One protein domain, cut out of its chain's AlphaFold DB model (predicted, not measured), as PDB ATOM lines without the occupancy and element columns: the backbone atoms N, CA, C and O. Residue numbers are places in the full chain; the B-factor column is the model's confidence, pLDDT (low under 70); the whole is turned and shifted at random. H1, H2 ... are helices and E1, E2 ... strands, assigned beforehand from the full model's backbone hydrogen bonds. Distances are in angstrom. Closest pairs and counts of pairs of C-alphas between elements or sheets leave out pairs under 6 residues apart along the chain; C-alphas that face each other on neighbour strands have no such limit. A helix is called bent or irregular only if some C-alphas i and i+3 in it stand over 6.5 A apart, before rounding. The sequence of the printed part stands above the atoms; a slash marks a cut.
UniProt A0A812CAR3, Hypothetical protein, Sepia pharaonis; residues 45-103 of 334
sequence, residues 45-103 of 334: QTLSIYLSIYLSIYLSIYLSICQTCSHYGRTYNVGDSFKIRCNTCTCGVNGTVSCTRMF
ATOM      1  N   GLN A  45     288.757 289.833 220.499       71.62
ATOM      2  CA  GLN A  45     288.370 291.215 220.181       71.62
ATOM      3  C   GLN A  45     288.804 292.193 221.277       71.62
ATOM      4  O   GLN A  45     289.358 293.244 220.965       71.62
ATOM      5  N   THR A  46     288.641 291.838 222.553       70.75
ATOM      6  CA  THR A  46     289.010 292.710 223.679       70.75
ATOM      7  C   THR A  46     290.524 292.927 223.757       70.75
ATOM      8  O   THR A  46     290.977 294.055 223.945       70.75
ATOM      9  N   LEU A  47     291.316 291.872 223.529       72.94
ATOM     10  CA  LEU A  47     292.780 291.969 223.474       72.94
ATOM     11  C   LEU A  47     293.251 292.834 222.295       72.94
ATOM     12  O   LEU A  47     294.173 293.634 222.443       72.94
ATOM     13  N   SER A  48     292.601 292.704 221.133       77.94
ATOM     14  CA  SER A  48     292.905 293.509 219.946       77.94
ATOM     15  C   SER A  48     292.618 294.996 220.173       77.94
ATOM     16  O   SER A  48     293.468 295.833 219.862       77.94
ATOM     17  N   ILE A  49     291.479 295.325 220.790       79.75
ATOM     18  CA  ILE A  49     291.127 296.707 221.140       79.75
ATOM     19  C   ILE A  49     292.143 297.274 222.138       79.75
ATOM     20  O   ILE A  49     292.690 298.351 221.900       79.75
ATOM     21  N   TYR A  50     292.481 296.533 223.195       76.56
ATOM     22  CA  TYR A  50     293.456 296.982 224.191       76.56
ATOM     23  C   TYR A  50     294.847 297.224 223.582       76.56
ATOM     24  O   TYR A  50     295.470 298.255 223.839       76.56
ATOM     25  N   LEU A  51     295.319 296.315 222.722       76.81
ATOM     26  CA  LEU A  51     296.601 296.465 222.034       76.81
ATOM     27  C   LEU A  51     296.600 297.665 221.077       76.81
ATOM     28  O   LEU A  51     297.601 298.375 220.995       76.81
ATOM     29  N   SER A  52     295.482 297.923 220.391       81.62
ATOM     30  CA  SER A  52     295.346 299.077 219.496       81.62
ATOM     31  C   SER A  52     295.382 300.408 220.255       81.62
ATOM     32  O   SER A  52     296.122 301.313 219.866       81.62
ATOM     33  N   ILE A  53     294.680 300.502 221.390       79.88
ATOM     34  CA  ILE A  53     294.693 301.684 222.257       79.88
ATOM     35  C   ILE A  53     296.101 301.885 222.820       79.88
ATOM     36  O   ILE A  53     296.647 302.982 222.713       79.88
ATOM     37  N   TYR A  54     296.741 300.826 223.322       77.94
ATOM     38  CA  TYR A  54     298.115 300.890 223.816       77.94
ATOM     39  C   TYR A  54     299.098 301.376 222.745       77.94
ATOM     40  O   TYR A  54     299.870 302.299 223.000       77.94
ATOM     41  N   LEU A  55     299.053 300.802 221.538       76.81
ATOM     42  CA  LEU A  55     299.951 301.190 220.453       76.81
ATOM     43  C   LEU A  55     299.700 302.636 220.007       76.81
ATOM     44  O   LEU A  55     300.657 303.354 219.735       76.81
ATOM     45  N   SER A  56     298.440 303.085 219.994       78.19
ATOM     46  CA  SER A  56     298.086 304.470 219.662       78.19
ATOM     47  C   SER A  56     298.598 305.472 220.704       78.19
ATOM     48  O   SER A  56     299.227 306.467 220.341       78.19
ATOM     49  N   ILE A  57     298.433 305.178 222.000       74.94
ATOM     50  CA  ILE A  57     298.932 306.014 223.097       74.94
ATOM     51  C   ILE A  57     300.461 306.027 223.074       74.94
ATOM     52  O   ILE A  57     301.067 307.096 223.088       74.94
ATOM     53  N   TYR A  58     301.096 304.863 222.940       72.44
ATOM     54  CA  TYR A  58     302.548 304.743 222.842       72.44
ATOM     55  C   TYR A  58     303.113 305.540 221.661       72.44
ATOM     56  O   TYR A  58     304.073 306.289 221.831       72.44
ATOM     57  N   LEU A  59     302.501 305.428 220.478       70.19
ATOM     58  CA  LEU A  59     302.930 306.151 219.283       70.19
ATOM     59  C   LEU A  59     302.721 307.664 219.429       70.19
ATOM     60  O   LEU A  59     303.602 308.431 219.052       70.19
ATOM     61  N   SER A  60     301.608 308.101 220.027       70.38
ATOM     62  CA  SER A  60     301.345 309.523 220.285       70.38
ATOM     63  C   SER A  60     302.356 310.137 221.262       70.38
ATOM     64  O   SER A  60     302.893 311.213 221.003       70.38
ATOM     65  N   ILE A  61     302.706 309.417 222.334       65.00
ATOM     66  CA  ILE A  61     303.725 309.829 223.306       65.00
ATOM     67  C   ILE A  61     305.115 309.828 222.655       65.00
ATOM     68  O   ILE A  61     305.886 310.770 222.840       65.00
ATOM     69  N   TYR A  62     305.432 308.815 221.844       66.88
ATOM     70  CA  TYR A  62     306.697 308.728 221.116       66.88
ATOM     71  C   TYR A  62     306.875 309.896 220.135       66.88
ATOM     72  O   TYR A  62     307.919 310.543 220.143       66.88
ATOM     73  N   LEU A  63     305.844 310.228 219.351       63.44
ATOM     74  CA  LEU A  63     305.855 311.373 218.433       63.44
ATOM     75  C   LEU A  63     305.905 312.720 219.172       63.44
ATOM     76  O   LEU A  63     306.514 313.666 218.677       63.44
ATOM     77  N   SER A  64     305.316 312.806 220.367       62.44
ATOM     78  CA  SER A  64     305.362 314.018 221.191       62.44
ATOM     79  C   SER A  64     306.734 314.264 221.831       62.44
ATOM     80  O   SER A  64     307.100 315.425 222.004       62.44
ATOM     81  N   ILE A  65     307.475 313.211 222.206       59.94
ATOM     82  CA  ILE A  65     308.759 313.303 222.934       59.94
ATOM     83  C   ILE A  65     309.966 313.249 221.983       59.94
ATOM     84  O   ILE A  65     310.975 313.910 222.223       59.94
ATOM     85  N   CYS A  66     309.879 312.492 220.890       59.47
ATOM     86  CA  CYS A  66     310.965 312.305 219.925       59.47
ATOM     87  C   CYS A  66     310.817 313.249 218.733       59.47
ATOM     88  O   CYS A  66     310.827 312.835 217.573       59.47
ATOM     89  N   GLN A  67     310.671 314.538 219.033       70.69
ATOM     90  CA  GLN A  67     310.710 315.568 218.007       70.69
ATOM     91  C   GLN A  67     312.128 315.671 217.438       70.69
ATOM     92  O   GLN A  67     313.122 315.432 218.122       70.69
ATOM     93  N   THR A  68     312.235 316.013 216.162       79.62
ATOM     94  CA  THR A  68     313.525 316.282 215.523       79.62
ATOM     95  C   THR A  68     313.518 317.700 214.986       79.62
ATOM     96  O   THR A  68     312.483 318.219 214.569       79.62
ATOM     97  N   CYS A  69     314.675 318.346 215.004       84.38
ATOM     98  CA  CYS A  69     314.846 319.631 214.350       84.38
ATOM     99  C   CYS A  69     315.319 319.405 212.915       84.38
ATOM    100  O   CYS A  69     316.284 318.672 212.696       84.38
ATOM    101  N   SER A  70     314.699 320.079 211.944       82.25
ATOM    102  CA  SER A  70     315.207 320.141 210.570       82.25
ATOM    103  C   SER A  70     315.941 321.457 210.346       82.25
ATOM    104  O   SER A  70     315.395 322.532 210.592       82.25
ATOM    105  N   HIS A  71     317.189 321.387 209.888       81.44
ATOM    106  CA  HIS A  71     317.989 322.571 209.596       81.44
ATOM    107  C   HIS A  71     318.855 322.356 208.353       81.44
ATOM    108  O   HIS A  71     319.703 321.465 208.326       81.44
ATOM    109  N   TYR A  72     318.648 323.183 207.318       78.81
ATOM    110  CA  TYR A  72     319.301 323.066 206.000       78.81
ATOM    111  C   TYR A  72     319.274 321.635 205.416       78.81
ATOM    112  O   TYR A  72     320.283 321.132 204.926       78.81
ATOM    113  N   GLY A  73     318.119 320.961 205.500       79.38
ATOM    114  CA  GLY A  73     317.918 319.619 204.935       79.38
ATOM    115  C   GLY A  73     318.518 318.466 205.749       79.38
ATOM    116  O   GLY A  73     318.511 317.332 205.282       79.38
ATOM    117  N   ARG A  74     319.032 318.730 206.958       81.31
ATOM    118  CA  ARG A  74     319.510 317.708 207.902       81.31
ATOM    119  C   ARG A  74     318.619 317.650 209.137       81.31
ATOM    120  O   ARG A  74     318.173 318.689 209.621       81.31
ATOM    121  N   THR A  75     318.404 316.446 209.656       83.12
ATOM    122  CA  THR A  75     317.592 316.182 210.851       83.12
ATOM    123  C   THR A  75     318.473 315.944 212.076       83.12
ATOM    124  O   THR A  75     319.436 315.180 212.006       83.12
ATOM    125  N   TYR A  76     318.125 316.570 213.198       82.12
ATOM    126  CA  TYR A  76     318.842 316.498 214.475       82.12
ATOM    127  C   TYR A  76     317.893 316.063 215.593       82.12
ATOM    128  O   TYR A  76     316.737 316.488 215.609       82.12
ATOM    129  N   ASN A  77     318.370 315.254 216.542       82.00
ATOM    130  CA  ASN A  77     317.579 314.874 217.712       82.00
ATOM    131  C   ASN A  77     317.609 315.991 218.763       82.00
ATOM    132  O   ASN A  77     318.561 316.773 218.831       82.00
ATOM    133  N   VAL A  78     316.587 316.056 219.619       81.31
ATOM    134  CA  VAL A  78     316.575 316.982 220.763       81.31
ATOM    135  C   VAL A  78     317.836 316.799 221.615       81.31
ATOM    136  O   VAL A  78     318.226 315.683 221.944       81.31
ATOM    137  N   GLY A  79     318.487 317.910 221.973       77.12
ATOM    138  CA  GLY A  79     319.747 317.907 222.722       77.12
ATOM    139  C   GLY A  79     321.000 317.725 221.855       77.12
ATOM    140  O   GLY A  79     322.128 317.766 222.366       77.12
ATOM    141  N   ASP A  80     320.858 317.555 220.539       82.44
ATOM    142  CA  ASP A  80     322.000 317.622 219.637       82.44
ATOM    143  C   ASP A  80     322.570 319.035 219.572       82.44
ATOM    144  O   ASP A  80     321.851 320.033 219.510       82.44
ATOM    145  N   SER A  81     323.901 319.093 219.600       85.81
ATOM    146  CA  SER A  81     324.687 320.307 219.425       85.81
ATOM    147  C   SER A  81     325.500 320.157 218.151       85.81
ATOM    148  O   SER A  81     326.221 319.173 217.990       85.81
ATOM    149  N   PHE A  82     325.388 321.121 217.248       86.81
ATOM    150  CA  PHE A  82     326.060 321.100 215.955       86.81
ATOM    151  C   PHE A  82     326.600 322.482 215.595       86.81
ATOM    152  O   PHE A  82     326.232 323.498 216.184       86.81
ATOM    153  N   LYS A  83     327.530 322.524 214.643       83.56
ATOM    154  CA  LYS A  83     328.191 323.760 214.217       83.56
ATOM    155  C   LYS A  83     327.648 324.233 212.876       83.56
ATOM    156  O   LYS A  83     327.598 323.466 211.920       83.56
ATOM    157  N   ILE A  84     327.320 325.522 212.799       81.56
ATOM    158  CA  ILE A  84     327.080 326.242 211.546       81.56
ATOM    159  C   ILE A  84     328.107 327.360 211.459       81.56
ATOM    160  O   ILE A  84     328.023 328.368 212.164       81.56
ATOM    161  N   ARG A  85     329.098 327.183 210.581       82.00
ATOM    162  CA  ARG A  85     330.296 328.034 210.540       82.00
ATOM    163  C   ARG A  85     330.932 328.086 211.939       82.00
ATOM    164  O   ARG A  85     331.268 327.047 212.495       82.00
ATOM    165  N   CYS A  86     331.086 329.277 212.511       82.56
ATOM    166  CA  CYS A  86     331.591 329.446 213.868       82.56
ATOM    167  C   CYS A  86     330.501 329.274 214.940       82.56
ATOM    168  O   CYS A  86     330.822 328.937 216.081       82.56
ATOM    169  N   ASN A  87     329.227 329.464 214.586       86.06
ATOM    170  CA  ASN A  87     328.113 329.438 215.526       86.06
ATOM    171  C   ASN A  87     327.801 328.013 215.989       86.06
ATOM    172  O   ASN A  87     327.842 327.063 215.206       86.06
ATOM    173  N   THR A  88     327.504 327.866 217.280       90.25
ATOM    174  CA  THR A  88     327.025 326.610 217.869       90.25
ATOM    175  C   THR A  88     325.511 326.652 217.907       90.25
ATOM    176  O   THR A  88     324.951 327.622 218.411       90.25
ATOM    177  N   CYS A  89     324.873 325.607 217.401       92.56
ATOM    178  CA  CYS A  89     323.432 325.445 217.366       92.56
ATOM    179  C   CYS A  89     323.011 324.245 218.209       92.56
ATOM    180  O   CYS A  89     323.711 323.233 218.229       92.56
ATOM    181  N   THR A  90     321.868 324.356 218.878       90.69
ATOM    182  CA  THR A  90     321.265 323.286 219.672       90.69
ATOM    183  C   THR A  90     319.828 323.031 219.233       90.69
ATOM    184  O   THR A  90     319.081 323.969 218.949       90.69
ATOM    185  N   CYS A  91     319.445 321.755 219.157       86.69
ATOM    186  CA  CYS A  91     318.065 321.351 218.896       86.69
ATOM    187  C   CYS A  91     317.267 321.316 220.209       86.69
ATOM    188  O   CYS A  91     317.596 320.553 221.121       86.69
ATOM    189  N   GLY A  92     316.246 322.169 220.314       78.12
ATOM    190  CA  GLY A  92     315.375 322.287 221.481       78.12
ATOM    191  C   GLY A  92     314.207 321.299 221.476       78.12
ATOM    192  O   GLY A  92     313.856 320.728 220.448       78.12
ATOM    193  N   VAL A  93     313.570 321.143 222.638       75.38
ATOM    194  CA  VAL A  93     312.461 320.195 222.880       75.38
ATOM    195  C   VAL A  93     311.210 320.439 222.022       75.38
ATOM    196  O   VAL A  93     310.423 319.520 221.843       75.38
ATOM    197  N   ASN A  94     311.055 321.642 221.459       72.31
ATOM    198  CA  ASN A  94     309.919 322.034 220.612       72.31
ATOM    199  C   ASN A  94     310.245 321.974 219.103       72.31
ATOM    200  O   ASN A  94     309.623 322.677 218.310       72.31
ATOM    201  N   GLY A  95     311.306 321.261 218.703       74.12
ATOM    202  CA  GLY A  95     311.751 321.188 217.302       74.12
ATOM    203  C   GLY A  95     312.454 322.452 216.779       74.12
ATOM    204  O   GLY A  95     312.792 322.538 215.599       74.12
ATOM    205  N   THR A  96     312.712 323.437 217.644       82.31
ATOM    206  CA  THR A  96     313.375 324.700 217.285       82.31
ATOM    207  C   THR A  96     314.893 324.595 217.379       82.31
ATOM    208  O   THR A  96     315.421 324.106 218.379       82.31
ATOM    209  N   VAL A  97     315.605 325.146 216.394       87.94
ATOM    210  CA  VAL A  97     317.065 325.296 216.452       87.94
ATOM    211  C   VAL A  97     317.440 326.674 216.977       87.94
ATOM    212  O   VAL A  97     317.065 327.689 216.395       87.94
ATOM    213  N   SER A  98     318.255 326.698 218.029       89.19
ATOM    214  CA  SER A  98     318.804 327.925 218.608       89.19
ATOM    215  C   SER A  98     320.307 327.977 218.389       89.19
ATOM    216  O   SER A  98     321.023 327.076 218.816       89.19
ATOM    217  N   CYS A  99     320.800 329.033 217.743       91.00
ATOM    218  CA  CYS A  99     322.224 329.215 217.460       91.00
ATOM    219  C   CYS A  99     322.801 330.427 218.193       91.00
ATOM    220  O   CYS A  99     322.128 331.446 218.360       91.00
ATOM    221  N   THR A 100     324.083 330.359 218.558       88.38
ATOM    222  CA  THR A 100     324.834 331.551 218.962       88.38
ATOM    223  C   THR A 100     324.890 332.564 217.812       88.38
ATOM    224  O   THR A 100     324.835 332.200 216.637       88.38
ATOM    225  N   ARG A 101     324.976 333.858 218.143       85.25
ATOM    226  CA  ARG A 101     325.023 334.967 217.172       85.25
ATOM    227  C   ARG A 101     326.411 335.597 217.100       85.25
ATOM    228  O   ARG A 101     326.578 336.795 217.293       85.25
ATOM    229  N   MET A 102     327.428 334.781 216.855       79.00
ATOM    230  CA  MET A 102     328.779 335.280 216.620       79.00
ATOM    231  C   MET A 102     328.913 335.745 215.173       79.00
ATOM    232  O   MET A 102     328.434 335.095 214.235       79.00
ATOM    233  N   PHE A 103     329.612 336.866 214.989       72.50
ATOM    234  CA  PHE A 103     330.043 337.302 213.670       72.50
ATOM    235  C   PHE A 103     331.093 336.320 213.147       72.50
ATOM    236  O   PHE A 103     332.273 336.379 213.497       72.50
TER     237      PHE A 103
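This is residues 45 to 103 of the 334 residues of the protein "Hypothetical protein" of Sepia pharaonis (UniProt A0A812CAR3). A long single helix, H1, sticks out as a stalk from a small head built of two little antiparallel sheets, the hairpin of E1 and E2 next to the stalk and a three-stranded sheet of E3, E4 and E5 beyond it. Residues 45 to 63 of H1 stand free, and the whole has the outline of a rod, spanning 62 by 17 by 11 A, with the stalk making much of the length. The printed part has 59 residues, with one named helix and five named strands in the order H1, E1, E2, E3, E4, E5; the larger sheet has the order E3, E4, E5, and the class is mixed, helices and strands. The whole is extended, with a radius of gyration of the C-alphas of 17.4 A.

H1 takes residues 45 to 65, from C-alpha 45 at (288.370, 291.215, 220.181) to C-alpha 65 at (308.759, 313.303, 222.934), 30.2 A long and not bent. E1 is residues 68 to 71, 9.7 A, and begins at C-alpha 68 at (313.525, 316.282, 215.523). E2 is residues 74 to 77, 10.4 A. E3 is residues 81 to 84, 10.2 A, and E4, the longest strand by residues, is residues 87 to 91, 13.3 A. E5, residues 97 to 99, measures 6.6 A and ends at C-alpha 99 at (322.224, 329.215, 217.460).

E3, E4 and E5 form a meander, each strand the antiparallel neighbour of the one before, with E3 and E5 as edge strands. The hairpin of E3 and E4 has an angle of 139 degrees between directions, with N 82 and O 89 at 2.9 A and N 89 and O 82 at 2.8 A, within hydrogen-bond range. In the hairpin of E4 and E5, at 156 degrees, N 90 and O 98 are 2.8 A apart, within hydrogen-bond range. E1 and E2 form a hairpin at 148 degrees, with N 69 and O 76 within hydrogen-bond range at 2.8 A. The closest C-alphas of E1 and E4 are those of Cys 69 and Cys 91, 5.8 A apart. The closest C-alphas of E2 and E4 are those of Asn 77 and Cys 91, 6.6 A apart. E2 and E3 are apart, and H1 is not on the sheet of E3, E4 and E5. In H1 every O i to N i+4 pair is within hydrogen-bond range.

The C-alphas of Gln 45 and Phe 103, the two farthest apart, are 62.5 A from each other. Without the free stretch, the remaining 40 residues span 35 by 17 by 11 A. The printed part has no cut, and the five links between named elements are tight. The mean pLDDT of the printed part is 78.6; residues 61 to 66, of which 61 to 65 belong to H1, are under 70.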